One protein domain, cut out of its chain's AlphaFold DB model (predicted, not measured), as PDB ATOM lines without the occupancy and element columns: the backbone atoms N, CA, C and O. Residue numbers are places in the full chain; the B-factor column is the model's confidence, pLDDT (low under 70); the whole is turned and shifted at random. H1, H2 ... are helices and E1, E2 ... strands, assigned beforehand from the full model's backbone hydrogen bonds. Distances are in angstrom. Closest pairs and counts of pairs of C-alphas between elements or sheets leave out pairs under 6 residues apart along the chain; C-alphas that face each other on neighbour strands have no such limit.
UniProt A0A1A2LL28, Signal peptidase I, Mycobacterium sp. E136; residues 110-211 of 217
ATOM      1  N   LEU A 110     -32.302 -14.990 -11.404       97.56
ATOM      2  CA  LEU A 110     -32.974 -14.632 -12.650       97.56
ATOM      3  C   LEU A 110     -32.187 -15.190 -13.830       97.56
ATOM      4  O   LEU A 110     -31.022 -14.847 -13.993       97.56
ATOM      5  N   ALA A 111     -32.816 -16.002 -14.672       97.88
ATOM      6  CA  ALA A 111     -32.187 -16.489 -15.898       97.88
ATOM      7  C   ALA A 111     -32.750 -15.804 -17.153       97.88
ATOM      8  O   ALA A 111     -32.017 -15.624 -18.120       97.88
ATOM      9  N   ALA A 112     -34.010 -15.353 -17.128       97.81
ATOM     10  CA  ALA A 112     -34.587 -14.542 -18.202       97.81
ATOM     11  C   ALA A 112     -35.664 -13.571 -17.697       97.81
ATOM     12  O   ALA A 112     -36.315 -13.800 -16.674       97.81
ATOM     13  N   THR A 113     -35.865 -12.481 -18.432       96.56
ATOM     14  CA  THR A 113     -36.865 -11.439 -18.161       96.56
ATOM     15  C   THR A 113     -37.828 -11.287 -19.339       96.56
ATOM     16  O   THR A 113     -37.598 -11.822 -20.424       96.56
ATOM     17  N   GLY A 114     -38.937 -10.574 -19.124       96.00
ATOM     18  CA  GLY A 114     -40.005 -10.434 -20.111       96.00
ATOM     19  C   GLY A 114     -39.529 -10.036 -21.513       96.00
ATOM     20  O   GLY A 114     -38.818  -9.049 -21.696       96.00
ATOM     21  N   GLY A 115     -39.968 -10.801 -22.511       96.06
ATOM     22  CA  GLY A 115     -39.594 -10.659 -23.918       96.06
ATOM     23  C   GLY A 115     -38.366 -11.469 -24.339       96.06
ATOM     24  O   GLY A 115     -38.151 -11.620 -25.538       96.06
ATOM     25  N   GLN A 116     -37.585 -12.006 -23.399       97.69
ATOM     26  CA  GLN A 116     -36.486 -12.919 -23.711       97.69
ATOM     27  C   GLN A 116     -36.995 -14.355 -23.891       97.69
ATOM     28  O   GLN A 116     -37.996 -14.752 -23.289       97.69
ATOM     29  N   THR A 117     -36.281 -15.144 -24.690       98.38
ATOM     30  CA  THR A 117     -36.542 -16.574 -24.880       98.38
ATOM     31  C   THR A 117     -35.435 -17.390 -24.237       98.38
ATOM     32  O   THR A 117     -34.271 -17.184 -24.560       98.38
ATOM     33  N   ILE A 118     -35.780 -18.325 -23.359       98.56
ATOM     34  CA  ILE A 118     -34.824 -19.216 -22.697       98.56
ATOM     35  C   ILE A 118     -35.073 -20.665 -23.114       98.56
ATOM     36  O   ILE A 118     -36.219 -21.092 -23.257       98.56
ATOM     37  N   ALA A 119     -34.005 -21.422 -23.331       98.38
ATOM     38  CA  ALA A 119     -34.076 -22.843 -23.644       98.38
ATOM     39  C   ALA A 119     -32.840 -23.554 -23.105       98.38
ATOM     40  O   ALA A 119     -31.788 -22.936 -22.949       98.38
ATOM     41  N   CYS A 120     -32.944 -24.859 -22.884       98.12
ATOM     42  CA  CYS A 120     -31.776 -25.696 -22.668       98.12
ATOM     43  C   CYS A 120     -31.843 -26.948 -23.537       98.12
ATOM     44  O   CYS A 120     -32.909 -27.561 -23.663       98.12
ATOM     45  N   ARG A 121     -30.710 -27.297 -24.146       97.00
ATOM     46  CA  ARG A 121     -30.505 -28.515 -24.934       97.00
ATOM     47  C   ARG A 121     -29.218 -29.209 -24.507       97.00
ATOM     48  O   ARG A 121     -28.301 -28.565 -24.002       97.00
ATOM     49  N   SER A 122     -29.150 -30.511 -24.731       95.00
ATOM     50  CA  SER A 122     -28.004 -31.367 -24.422       95.00
ATOM     51  C   SER A 122     -26.757 -31.055 -25.253       95.00
ATOM     52  O   SER A 122     -25.656 -31.398 -24.835       95.00
ATOM     53  N   ASP A 123     -26.898 -30.391 -26.400       93.44
ATOM     54  CA  ASP A 123     -25.790 -29.999 -27.277       93.44
ATOM     55  C   ASP A 123     -25.301 -28.560 -27.039       93.44
ATOM     56  O   ASP A 123     -24.102 -28.298 -27.138       93.44
ATOM     57  N   THR A 124     -26.198 -27.626 -26.705       94.38
ATOM     58  CA  THR A 124     -25.855 -26.205 -26.507       94.38
ATOM     59  C   THR A 124     -25.772 -25.765 -25.048       94.38
ATOM     60  O   THR A 124     -25.222 -24.701 -24.768       94.38
ATOM     61  N   GLY A 125     -26.357 -26.519 -24.118       96.38
ATOM     62  CA  GLY A 125     -26.628 -26.048 -22.761       96.38
ATOM     63  C   GLY A 125     -27.684 -24.945 -22.716       96.38
ATOM     64  O   GLY A 125     -28.526 -24.824 -23.616       96.38
ATOM     65  N   LEU A 126     -27.658 -24.157 -21.637       98.00
ATOM     66  CA  LEU A 126     -28.586 -23.051 -21.422       98.00
ATOM     67  C   LEU A 126     -28.333 -21.925 -22.430       98.00
ATOM     68  O   LEU A 126     -27.219 -21.419 -22.560       98.00
ATOM     69  N   THR A 127     -29.391 -21.486 -23.100       98.50
ATOM     70  CA  THR A 127     -29.358 -20.378 -24.054       98.50
ATOM     71  C   THR A 127     -30.378 -19.310 -23.687       98.50
ATOM     72  O   THR A 127     -31.476 -19.604 -23.210       98.50
ATOM     73  N   LEU A 128     -30.019 -18.056 -23.944       98.38
ATOM     74  CA  LEU A 128     -30.876 -16.889 -23.802       98.38
ATOM     75  C   LEU A 128     -30.897 -16.139 -25.131       98.38
ATOM     76  O   LEU A 128     -29.871 -15.684 -25.626       98.38
ATOM     77  N   ASN A 129     -32.081 -16.015 -25.721       97.94
ATOM     78  CA  ASN A 129     -32.299 -15.516 -27.077       97.94
ATOM     79  C   ASN A 129     -31.473 -16.266 -28.140       97.94
ATOM     80  O   ASN A 129     -31.061 -15.669 -29.129       97.94
ATOM     81  N   GLY A 130     -31.246 -17.566 -27.931       97.38
ATOM     82  CA  GLY A 130     -30.458 -18.423 -28.824       97.38
ATOM     83  C   GLY A 130     -28.947 -18.376 -28.589       97.38
ATOM     84  O   GLY A 130     -28.235 -19.210 -29.137       97.38
ATOM     85  N   GLU A 131     -28.459 -17.465 -27.748       97.75
ATOM     86  CA  GLU A 131     -27.037 -17.361 -27.415       97.75
ATOM     87  C   GLU A 131     -26.717 -18.160 -26.142       97.75
ATOM     88  O   GLU A 131     -27.469 -18.055 -25.165       97.75
ATOM     89  N   PRO A 132     -25.620 -18.938 -26.105       96.75
ATOM     90  CA  PRO A 132     -25.199 -19.654 -24.904       96.75
ATOM     91  C   PRO A 132     -24.980 -18.724 -23.707       96.75
ATOM     92  O   PRO A 132     -24.383 -17.650 -23.826       96.75
ATOM     93  N   VAL A 133     -25.424 -19.160 -22.529       96.06
ATOM     94  CA  VAL A 133     -25.251 -18.428 -21.271       96.06
ATOM     95  C   VAL A 133     -24.124 -19.056 -20.464       96.06
ATOM     96  O   VAL A 133     -24.146 -20.243 -20.156       96.06
ATOM     97  N   ALA A 134     -23.139 -18.244 -20.081       94.38
ATOM     98  CA  ALA A 134     -22.106 -18.682 -19.154       94.38
ATOM     99  C   ALA A 134     -22.668 -18.760 -17.726       94.38
ATOM    100  O   ALA A 134     -23.156 -17.764 -17.190       94.38
ATOM    101  N   GLU A 135     -22.527 -19.924 -17.091       95.44
ATOM    102  CA  GLU A 135     -23.018 -20.184 -15.734       95.44
ATOM    103  C   GLU A 135     -21.859 -20.467 -14.750       95.44
ATOM    104  O   GLU A 135     -21.758 -21.566 -14.205       95.44
ATOM    105  N   PRO A 136     -20.947 -19.504 -14.492       95.12
ATOM    106  CA  PRO A 136     -19.743 -19.740 -13.684       95.12
ATOM    107  C   PRO A 136     -20.029 -20.009 -12.196       95.12
ATOM    108  O   PRO A 136     -19.113 -20.331 -11.446       95.12
ATOM    109  N   TYR A 137     -21.277 -19.828 -11.759       94.88
ATOM    110  CA  TYR A 137     -21.745 -20.097 -10.398       94.88
ATOM    111  C   TYR A 137     -22.131 -21.566 -10.168       94.88
ATOM    112  O   TYR A 137     -22.363 -21.952  -9.025       94.88
ATOM    113  N   LEU A 138     -22.226 -22.383 -11.222       95.25
ATOM    114  CA  LEU A 138     -22.513 -23.809 -11.085       95.25
ATOM    115  C   LEU A 138     -21.254 -24.556 -10.638       95.25
ATOM    116  O   LEU A 138     -20.206 -24.467 -11.277       95.25
ATOM    117  N   ASP A 139     -21.369 -25.324  -9.555       94.06
ATOM    118  CA  ASP A 139     -20.277 -26.136  -9.012       94.06
ATOM    119  C   ASP A 139     -20.606 -27.624  -9.095       94.06
ATOM    120  O   ASP A 139     -21.579 -28.104  -8.510       94.06
ATOM    121  N   THR A 140     -19.753 -28.376  -9.786       93.69
ATOM    122  CA  THR A 140     -19.983 -29.798 -10.065       93.69
ATOM    123  C   THR A 140     -20.009 -30.655  -8.803       93.69
ATOM    124  O   THR A 140     -20.747 -31.638  -8.733       93.69
ATOM    125  N   LYS A 141     -19.244 -30.275  -7.770       93.12
ATOM    126  CA  LYS A 141     -19.201 -31.009  -6.498       93.12
ATOM    127  C   LYS A 141     -20.503 -30.863  -5.727       93.12
ATOM    128  O   LYS A 141     -21.021 -31.857  -5.231       93.12
ATOM    129  N   THR A 142     -21.019 -29.642  -5.641       92.38
ATOM    130  CA  THR A 142     -22.282 -29.341  -4.962       92.38
ATOM    131  C   THR A 142     -23.467 -29.974  -5.684       92.38
ATOM    132  O   THR A 142     -24.346 -30.540  -5.040       92.38
ATOM    133  N   LEU A 143     -23.466 -29.921  -7.019       92.00
ATOM    134  CA  LEU A 143     -24.536 -30.466  -7.854       92.00
ATOM    135  C   LEU A 143     -24.540 -31.997  -7.910       92.00
ATOM    136  O   LEU A 143     -25.588 -32.592  -8.168       92.00
ATOM    137  N   GLY A 144     -23.377 -32.630  -7.720       93.19
ATOM    138  CA  GLY A 144     -23.188 -34.057  -7.994       93.19
ATOM    139  C   GLY A 144     -23.334 -34.407  -9.481       93.19
ATOM    140  O   GLY A 144     -23.557 -35.569  -9.812       93.19
ATOM    141  N   ALA A 145     -23.236 -33.409 -10.361       91.88
ATOM    142  CA  ALA A 145     -23.421 -33.509 -11.804       91.88
ATOM    143  C   ALA A 145     -22.480 -32.528 -12.519       91.88
ATOM    144  O   ALA A 145     -22.129 -31.480 -11.972       91.88
ATOM    145  N   ASP A 146     -22.055 -32.878 -13.733       92.50
ATOM    146  CA  ASP A 146     -21.106 -32.090 -14.521       92.50
ATOM    147  C   ASP A 146     -21.822 -31.453 -15.728       92.50
ATOM    148  O   ASP A 146     -22.260 -32.196 -16.610       92.50
ATOM    149  N   PRO A 147     -21.921 -30.109 -15.813       91.06
ATOM    150  CA  PRO A 147     -22.523 -29.411 -16.950       91.06
ATOM    151  C   PRO A 147     -21.837 -29.696 -18.292       91.06
ATOM    152  O   PRO A 147     -22.411 -29.431 -19.340       91.06
ATOM    153  N   SER A 148     -20.603 -30.211 -18.299       90.62
ATOM    154  CA  SER A 148     -19.941 -30.634 -19.539       90.62
ATOM    155  C   SER A 148     -20.445 -31.983 -20.067       90.62
ATOM    156  O   SER A 148     -20.231 -32.293 -21.237       90.62
ATOM    157  N   VAL A 149     -21.110 -32.775 -19.218       92.62
ATOM    158  CA  VAL A 149     -21.683 -34.090 -19.551       92.62
ATOM    159  C   VAL A 149     -23.207 -34.017 -19.660       92.62
ATOM    160  O   VAL A 149     -23.778 -34.606 -20.572       92.62
ATOM    161  N   ASP A 150     -23.853 -33.286 -18.752       93.50
ATOM    162  CA  ASP A 150     -25.288 -32.982 -18.761       93.50
ATOM    163  C   ASP A 150     -25.490 -31.456 -18.685       93.50
ATOM    164  O   ASP A 150     -25.638 -30.904 -17.590       93.50
ATOM    165  N   PRO A 151     -25.479 -30.748 -19.832       93.94
ATOM    166  CA  PRO A 151     -25.530 -29.285 -19.862       93.94
ATOM    167  C   PRO A 151     -26.791 -28.660 -19.268       93.94
ATOM    168  O   PRO A 151     -26.755 -27.504 -18.842       93.94
ATOM    169  N   CYS A 152     -27.901 -29.399 -19.222       94.69
ATOM    170  CA  CYS A 152     -29.146 -28.916 -18.628       94.69
ATOM    171  C   CYS A 152     -29.280 -29.248 -17.146       94.69
ATOM    172  O   CYS A 152     -30.134 -28.653 -16.475       94.69
ATOM    173  N   LEU A 153     -28.416 -30.133 -16.630       94.06
ATOM    174  CA  LEU A 153     -28.442 -30.620 -15.252       94.06
ATOM    175  C   LEU A 153     -29.863 -31.069 -14.880       94.06
ATOM    176  O   LEU A 153     -30.446 -30.614 -13.888       94.06
ATOM    177  N   GLY A 154     -30.454 -31.871 -15.768       92.25
ATOM    178  CA  GLY A 154     -31.874 -32.196 -15.804       92.25
ATOM    179  C   GLY A 154     -32.438 -32.262 -17.232       92.25
ATOM    180  O   GLY A 154     -31.691 -32.183 -18.204       92.25
ATOM    181  N   PRO A 155     -33.768 -32.409 -17.379       94.31
ATOM    182  CA  PRO A 155     -34.411 -32.503 -18.687       94.31
ATOM    183  C   PRO A 155     -34.183 -31.259 -19.552       94.31
ATOM    184  O   PRO A 155     -34.126 -30.133 -19.046       94.31
ATOM    185  N   GLU A 156     -34.132 -31.461 -20.867       97.25
ATOM    186  CA  GLU A 156     -34.198 -30.357 -21.820       97.25
ATOM    187  C   GLU A 156     -35.513 -29.590 -21.650       97.25
ATOM    188  O   GLU A 156     -36.545 -30.158 -21.283       97.25
ATOM    189  N   PHE A 157     -35.497 -28.285 -21.921       98.00
ATOM    190  CA  PHE A 157     -36.705 -27.476 -21.794       98.00
ATOM    191  C   PHE A 157     -36.761 -26.303 -22.769       98.00
ATOM    192  O   PHE A 157     -35.746 -25.837 -23.295       98.00
ATOM    193  N   GLY A 158     -37.965 -25.781 -22.977       96.56
ATOM    194  CA  GLY A 158     -38.234 -24.649 -23.850       96.56
ATOM    195  C   GLY A 158     -38.150 -24.998 -25.340       96.56
ATOM    196  O   GLY A 158     -38.036 -26.170 -25.701       96.56
ATOM    197  N   PRO A 159     -38.175 -23.998 -26.234       97.31
ATOM    198  CA  PRO A 159     -38.018 -22.578 -25.930       97.31
ATOM    199  C   PRO A 159     -39.208 -21.985 -25.171       97.31
ATOM    200  O   PRO A 159     -40.360 -22.175 -25.544       97.31
ATOM    201  N   VAL A 160     -38.909 -21.220 -24.122       98.25
ATOM    202  CA  VAL A 160     -39.878 -20.452 -23.337       98.25
ATOM    203  C   VAL A 160     -39.672 -18.977 -23.636       98.25
ATOM    204  O   VAL A 160     -38.660 -18.408 -23.232       98.25
ATOM    205  N   THR A 161     -40.633 -18.325 -24.286       98.00
ATOM    206  CA  THR A 161     -40.660 -16.857 -24.356       98.00
ATOM    207  C   THR A 161     -41.316 -16.309 -23.095       98.00
ATOM    208  O   THR A 161     -42.510 -16.504 -22.866       98.00
ATOM    209  N   VAL A 162     -40.537 -15.616 -22.266       98.00
ATOM    210  CA  VAL A 162     -41.011 -15.075 -20.991       98.00
ATOM    211  C   VAL A 162     -42.019 -13.954 -21.266       98.00
ATOM    212  O   VAL A 162     -41.677 -12.988 -21.960       98.00
ATOM    213  N   PRO A 163     -43.257 -14.029 -20.741       97.00
ATOM    214  CA  PRO A 163     -44.234 -12.962 -20.923       97.00
ATOM    215  C   PRO A 163     -43.735 -11.627 -20.364       97.00
ATOM    216  O   PRO A 163     -42.900 -11.582 -19.458       97.00
ATOM    217  N   ARG A 164     -44.277 -10.516 -20.879       94.50
ATOM    218  CA  ARG A 164     -44.010  -9.191 -20.302       94.50
ATOM    219  C   ARG A 164     -44.356  -9.173 -18.814       94.50
ATOM    220  O   ARG A 164     -45.287  -9.853 -18.388       94.50
ATOM    221  N   ASP A 165     -43.578  -8.405 -18.055       92.62
ATOM    222  CA  ASP A 165     -43.721  -8.247 -16.603       92.62
ATOM    223  C   ASP A 165     -43.612  -9.560 -15.812       92.62
ATOM    224  O   ASP A 165     -44.071  -9.661 -14.674       92.62
ATOM    225  N   ARG A 166     -42.976 -10.577 -16.405       95.62
ATOM    226  CA  ARG A 166     -42.657 -11.845 -15.752       95.62
ATOM    227  C   ARG A 166     -41.177 -12.179 -15.886       95.62
ATOM    228  O   ARG A 166     -40.440 -11.583 -16.673       95.62
ATOM    229  N   LEU A 167     -40.757 -13.128 -15.066       97.31
ATOM    230  CA  LEU A 167     -39.380 -13.546 -14.877       97.31
ATOM    231  C   LEU A 167     -39.307 -15.071 -14.940       97.31
ATOM    232  O   LEU A 167     -40.189 -15.760 -14.424       97.31
ATOM    233  N   TRP A 168     -38.240 -15.583 -15.540       98.19
ATOM    234  CA  TRP A 168     -37.839 -16.979 -15.428       98.19
ATOM    235  C   TRP A 168     -36.690 -17.075 -14.429       98.19
ATOM    236  O   TRP A 168     -35.637 -16.455 -14.606       98.19
ATOM    237  N   VAL A 169     -36.915 -17.838 -13.368       98.19
ATOM    238  CA  VAL A 169     -35.982 -18.051 -12.259       98.19
ATOM    239  C   VAL A 169     -35.447 -19.475 -12.254       98.19
ATOM    240  O   VAL A 169     -36.191 -20.419 -12.516       98.19
ATOM    241  N   MET A 170     -34.168 -19.630 -11.944       97.94
ATOM    242  CA  MET A 170     -33.507 -20.922 -11.816       97.94
ATOM    243  C   MET A 170     -32.645 -20.930 -10.562       97.94
ATOM    244  O   MET A 170     -32.018 -19.931 -10.209       97.94
ATOM    245  N   ASN A 171     -32.615 -22.075  -9.898       97.38
ATOM    246  CA  ASN A 171     -31.775 -22.286  -8.729       97.38
ATOM    247  C   ASN A 171     -30.332 -22.580  -9.170       97.38
ATOM    248  O   ASN A 171     -30.112 -23.172 -10.230       97.38
ATOM    249  N   ASP A 172     -29.348 -22.171  -8.367       97.06
ATOM    250  CA  ASP A 172     -27.938 -22.482  -8.646       97.06
ATOM    251  C   ASP A 172     -27.639 -23.956  -8.360       97.06
ATOM    252  O   ASP A 172     -26.922 -24.602  -9.122       97.06
ATOM    253  N   ASN A 173     -28.269 -24.525  -7.329       96.12
ATOM    254  CA  ASN A 173     -28.279 -25.960  -7.105       96.12
ATOM    255  C   ASN A 173     -29.350 -26.611  -7.991       96.12
ATOM    256  O   ASN A 173     -30.470 -26.879  -7.558       96.12
ATOM    257  N   ARG A 174     -29.020 -26.840  -9.265       94.81
ATOM    258  CA  ARG A 174     -29.954 -27.338 -10.292       94.81
ATOM    259  C   ARG A 174     -30.587 -28.690  -9.978       94.81
ATOM    260  O   ARG A 174     -31.648 -28.970 -10.533       94.81
ATOM    261  N   THR A 175     -29.960 -29.475  -9.103       92.06
ATOM    262  CA  THR A 175     -30.403 -30.802  -8.661       92.06
ATOM    263  C   THR A 175     -31.157 -30.767  -7.324       92.06
ATOM    264  O   THR A 175     -31.594 -31.815  -6.845       92.06
ATOM    265  N   TYR A 176     -31.356 -29.586  -6.720       91.69
ATOM    266  CA  TYR A 176     -32.055 -29.428  -5.445       91.69
ATOM    267  C   TYR A 176     -33.045 -28.254  -5.426       91.69
ATOM    268  O   TYR A 176     -32.685 -27.087  -5.573       91.69
ATOM    269  N   GLY A 177     -34.292 -28.565  -5.072       86.81
ATOM    270  CA  GLY A 177     -35.372 -27.586  -4.962       86.81
ATOM    271  C   GLY A 177     -36.043 -27.291  -6.301       86.81
ATOM    272  O   GLY A 177     -35.492 -27.542  -7.369       86.81
ATOM    273  N   GLU A 178     -37.260 -26.765  -6.227       92.56
ATOM    274  CA  GLU A 178     -38.061 -26.432  -7.404       92.56
ATOM    275  C   GLU A 178     -37.793 -24.989  -7.854       92.56
ATOM    276  O   GLU A 178     -37.560 -24.087  -7.043       92.56
ATOM    277  N   ASP A 179     -37.786 -24.789  -9.169       95.44
ATOM    278  CA  ASP A 179     -37.702 -23.492  -9.835       95.44
ATOM    279  C   ASP A 179     -38.675 -23.461 -11.024       95.44
ATOM    280  O   ASP A 179     -39.549 -24.321 -11.147       95.44
ATOM    281  N   SER A 180     -38.541 -22.485 -11.923       97.50
ATOM    282  CA  SER A 180     -39.438 -22.317 -13.077       97.50
ATOM    283  C   SER A 180     -39.640 -23.595 -13.901       97.50
ATOM    284  O   SER A 180     -40.739 -23.837 -14.406       97.50
ATOM    285  N   ARG A 181     -38.604 -24.443 -14.002       96.19
ATOM    286  CA  ARG A 181     -38.640 -25.703 -14.761       96.19
ATOM    287  C   ARG A 181     -39.633 -26.714 -14.189       96.19
ATOM    288  O   ARG A 181     -40.178 -27.510 -14.941       96.19
ATOM    289  N   ALA A 182     -39.872 -26.686 -12.878       94.38
ATOM    290  CA  ALA A 182     -40.775 -27.618 -12.202       94.38
ATOM    291  C   ALA A 182     -42.256 -27.214 -12.321       94.38
ATOM    292  O   ALA A 182     -43.143 -28.044 -12.132       94.38
ATOM    293  N   HIS A 183     -42.534 -25.946 -12.640       94.75
ATOM    294  CA  HIS A 183     -43.889 -25.382 -12.626       94.75
ATOM    295  C   HIS A 183     -44.411 -24.971 -14.012       94.75
ATOM    296  O   HIS A 183     -45.527 -24.456 -14.143       94.75
ATOM    297  N   CYS A 184     -43.614 -25.164 -15.060       94.00
ATOM    298  CA  CYS A 184     -43.995 -24.864 -16.433       94.00
ATOM    299  C   CYS A 184     -44.987 -25.899 -16.995       94.00
ATOM    300  O   CYS A 184     -45.023 -27.053 -16.571       94.00
ATOM    301  N   ALA A 185     -45.788 -25.491 -17.979       94.81
ATOM    302  CA  ALA A 185     -46.609 -26.416 -18.749       94.81
ATOM    303  C   ALA A 185     -45.812 -26.999 -19.926       94.81
ATOM    304  O   ALA A 185     -45.029 -26.295 -20.565       94.81
ATOM    305  N   SER A 186     -46.072 -28.261 -20.263       96.25
ATOM    306  CA  SER A 186     -45.470 -28.942 -21.416       96.25
ATOM    307  C   SER A 186     -46.558 -29.465 -22.346       96.25
ATOM    308  O   SER A 186     -47.619 -29.898 -21.887       96.25
ATOM    309  N   LEU A 187     -46.304 -29.440 -23.655       96.00
ATOM    310  CA  LEU A 187     -47.194 -30.070 -24.625       96.00
ATOM    311  C   LEU A 187     -47.026 -31.600 -24.565       96.00
ATOM    312  O   LEU A 187     -45.895 -32.074 -24.449       96.00
ATOM    313  N   PRO A 188     -48.109 -32.395 -24.688       95.62
ATOM    314  CA  PRO A 188     -48.021 -33.856 -24.611       95.62
ATOM    315  C   PRO A 188     -47.027 -34.481 -25.597       95.62
ATOM    316  O   PRO A 188     -46.293 -35.385 -25.219       95.62
ATOM    317  N   ALA A 189     -46.963 -33.968 -26.828       95.12
ATOM    318  CA  ALA A 189     -46.049 -34.480 -27.851       95.12
ATOM    319  C   ALA A 189     -44.567 -34.255 -27.497       95.12
ATOM    320  O   ALA A 189     -43.731 -35.101 -27.793       95.12
ATOM    321  N   ASP A 190     -44.239 -33.148 -26.829       95.56
ATOM    322  CA  ASP A 190     -42.857 -32.836 -26.444       95.56
ATOM    323  C   ASP A 190     -42.438 -33.584 -25.174       95.56
ATOM    324  O   ASP A 190     -41.272 -33.947 -25.021       95.56
ATOM    325  N   LEU A 191     -43.396 -33.899 -24.292       93.31
ATOM    326  CA  LEU A 191     -43.164 -34.767 -23.135       93.31
ATOM    327  C   LEU A 191     -42.721 -36.172 -23.553       93.31
ATOM    328  O   LEU A 191     -41.849 -36.744 -22.902       93.31
ATOM    329  N   GLU A 192     -43.274 -36.715 -24.643       93.19
ATOM    330  CA  GLU A 192     -42.834 -38.002 -25.209       93.19
ATOM    331  C   GLU A 192     -41.377 -37.956 -25.697       93.19
ATOM    332  O   GLU A 192     -40.687 -38.975 -25.683       93.19
ATOM    333  N   LEU A 193     -40.896 -36.769 -26.075       92.50
ATOM    334  CA  LEU A 193     -39.511 -36.505 -26.472       92.50
ATOM    335  C   LEU A 193     -38.613 -36.111 -25.287       92.50
ATOM    336  O   LEU A 193     -37.418 -35.898 -25.476       92.50
ATOM    337  N   GLY A 194     -39.163 -36.012 -24.073       93.62
ATOM    338  CA  GLY A 194     -38.431 -35.595 -22.876       93.62
ATOM    339  C   GLY A 194     -38.126 -34.095 -22.801       93.62
ATOM    340  O   GLY A 194     -37.287 -33.700 -21.992       93.62
ATOM    341  N   ILE A 195     -38.793 -33.261 -23.606       96.06
ATOM    342  CA  ILE A 195     -38.605 -31.805 -23.627       96.06
ATOM    343  C   ILE A 195     -39.719 -31.139 -22.812       96.06
ATOM    344  O   ILE A 195     -40.908 -31.265 -23.109       96.06
ATOM    345  N   LEU A 196     -39.334 -30.412 -21.764       97.12
ATOM    346  CA  LEU A 196     -40.257 -29.732 -20.857       97.12
ATOM    347  C   LEU A 196     -40.524 -28.276 -21.265       97.12
ATOM    348  O   LEU A 196     -39.820 -27.690 -22.082       97.12
ATOM    349  N   CYS A 197     -41.517 -27.649 -20.638       97.50
ATOM    350  CA  CYS A 197     -41.767 -26.210 -20.730       97.50
ATOM    351  C   CYS A 197     -42.038 -25.699 -22.154       97.50
ATOM    352  O   CYS A 197     -41.601 -24.611 -22.517       97.50
ATOM    353  N   THR A 198     -42.736 -26.482 -22.973       96.56
ATOM    354  CA  THR A 198     -43.111 -26.104 -24.348       96.56
ATOM    355  C   THR A 198     -44.552 -25.600 -24.474       96.56
ATOM    356  O   THR A 198     -44.979 -25.186 -25.551       96.56
ATOM    357  N   GLY A 199     -45.319 -25.647 -23.381       93.94
ATOM    358  CA  GLY A 199     -46.698 -25.175 -23.309       93.94
ATOM    359  C   GLY A 199     -46.807 -23.699 -22.919       93.94
ATOM    360  O   GLY A 199     -45.939 -22.883 -23.225       93.94
ATOM    361  N   ASP A 200     -47.896 -23.344 -22.231       94.38
ATOM    362  CA  ASP A 200     -48.090 -21.983 -21.720       94.38
ATOM    363  C   ASP A 200     -46.955 -21.591 -20.743       94.38
ATOM    364  O   ASP A 200     -46.783 -22.238 -19.703       94.38
ATOM    365  N   PRO A 201     -46.192 -20.517 -21.025       93.56
ATOM    366  CA  PRO A 201     -45.092 -20.080 -20.169       93.56
ATOM    367  C   PRO A 201     -45.557 -19.434 -18.851       93.56
ATOM    368  O   PRO A 201     -44.739 -19.162 -17.968       93.56
ATOM    369  N   SER A 202     -46.850 -19.128 -18.697       92.69
ATOM    370  CA  SER A 202     -47.361 -18.348 -17.566       92.69
ATOM    371  C   SER A 202     -47.176 -19.042 -16.211       92.69
ATOM    372  O   SER A 202     -46.810 -18.386 -15.234       92.69
ATOM    373  N   THR A 203     -47.367 -20.362 -16.144       93.19
ATOM    374  CA  THR A 203     -47.331 -21.124 -14.884       93.19
ATOM    375  C   THR A 203     -45.915 -21.301 -14.345       93.19
ATOM    376  O   THR A 203     -45.713 -21.294 -13.131       93.19
ATOM    377  N   GLY A 204     -44.935 -21.399 -15.246       95.50
ATOM    378  CA  GLY A 204     -43.516 -21.532 -14.920       95.50
ATOM    379  C   GLY A 204     -42.807 -20.202 -14.684       95.50
ATOM    380  O   GLY A 204     -41.624 -20.201 -14.396       95.50
ATOM    381  N   THR A 205     -43.485 -19.060 -14.801       97.00
ATOM    382  CA  THR A 205     -42.853 -17.741 -14.639       97.00
ATOM    383  C   THR A 205     -43.393 -16.997 -13.426       97.00
ATOM    384  O   THR A 205     -44.526 -17.208 -12.993       97.00
ATOM    385  N   VAL A 206     -42.600 -16.071 -12.899       96.25
ATOM    386  CA  VAL A 206     -42.914 -15.284 -11.698       96.25
ATOM    387  C   VAL A 206     -43.238 -13.844 -12.102       96.25
ATOM    388  O   VAL A 206     -42.474 -13.270 -12.879       96.25
ATOM    389  N   PRO A 207     -44.333 -13.230 -11.623       94.81
ATOM    390  CA  PRO A 207     -44.582 -11.804 -11.832       94.81
ATOM    391  C   PRO A 207     -43.421 -10.944 -11.317       94.81
ATOM    392  O   PRO A 207     -42.903 -11.175 -10.227       94.81
ATOM    393  N   ALA A 208     -43.022  -9.919 -12.068       92.50
ATOM    394  CA  ALA A 208     -41.925  -9.035 -11.666       92.50
ATOM    395  C   ALA A 208     -42.216  -8.302 -10.340       92.50
ATOM    396  O   ALA A 208     -41.305  -8.082  -9.544       92.50
ATOM    397  N   ASP A 209     -43.487  -8.005 -10.068       90.38
ATOM    398  CA  ASP A 209     -43.940  -7.374  -8.821       90.38
ATOM    399  C   ASP A 209     -43.837  -8.290  -7.585       90.38
ATOM    400  O   ASP A 209     -43.868  -7.803  -6.451       90.38
ATOM    401  N   ASP A 210     -43.671  -9.604  -7.779       92.56
ATOM    402  CA  ASP A 210     -43.461 -10.561  -6.687       92.56
ATOM    403  C   ASP A 210     -41.994 -10.632  -6.231       92.56
ATOM    404  O   ASP A 210     -41.674 -11.300  -5.241       92.56
ATOM    405  N   VAL A 211     -41.090  -9.893  -6.886       92.75
ATOM    406  CA  VAL A 211     -39.710  -9.723  -6.424       92.75
ATOM    407  C   VAL A 211     -39.691  -8.860  -5.162       92.75
ATOM    408  O   VAL A 211     -39.991  -7.667  -5.174       92.75
TER     409      VAL A 211
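What this domain is: This is residues 110 to 211 of the 217 residues of the protein "Signal peptidase I" of Mycobacterium sp. E136 (UniProt A0A1A2LL28). With little regular structure, loops surround a small three-stranded sheet, E3-E2-E4, and a separate strand pair, E1-E5; short helices H1 and H3 lie farthest out. The 102 printed residues, 36 in named elements, run E1 E2 E3 H1 E4 E5 H2 H3, class mixed, both sheets antiparallel. The whole is compact, radius of gyration of the C-alphas 12.9 A, spanning 35 by 33 by 26 A.

How they stand to each other: E1, residues 110 to 113, is antiparallel to E5, residues 166 to 170; N 111 and O 168 are 2.9 A apart. E2, residues 117 to 121, forms a hairpin with E3, residues 125 to 128; N 127 and O 119 are 2.8 A apart. E2 is also antiparallel to E4, residues 157 to 161; N 160 and O 118 are 2.8 A apart. H1, residues 140 to 143, and H2, residues 180 to 183, are too short for an O i to N i+4 pair; H3, residues 188 to 192, has its pair within range.

Where its parts are: E1 begins at C-alpha 110 (-32.974, -14.632, -12.650); H3 ends at C-alpha 192 (-42.834, -38.002, -25.209). E5 is 13.5 A long.

The domain as a whole: The printed part has no cut. Links E3 to H1 and H1 to E4 are long.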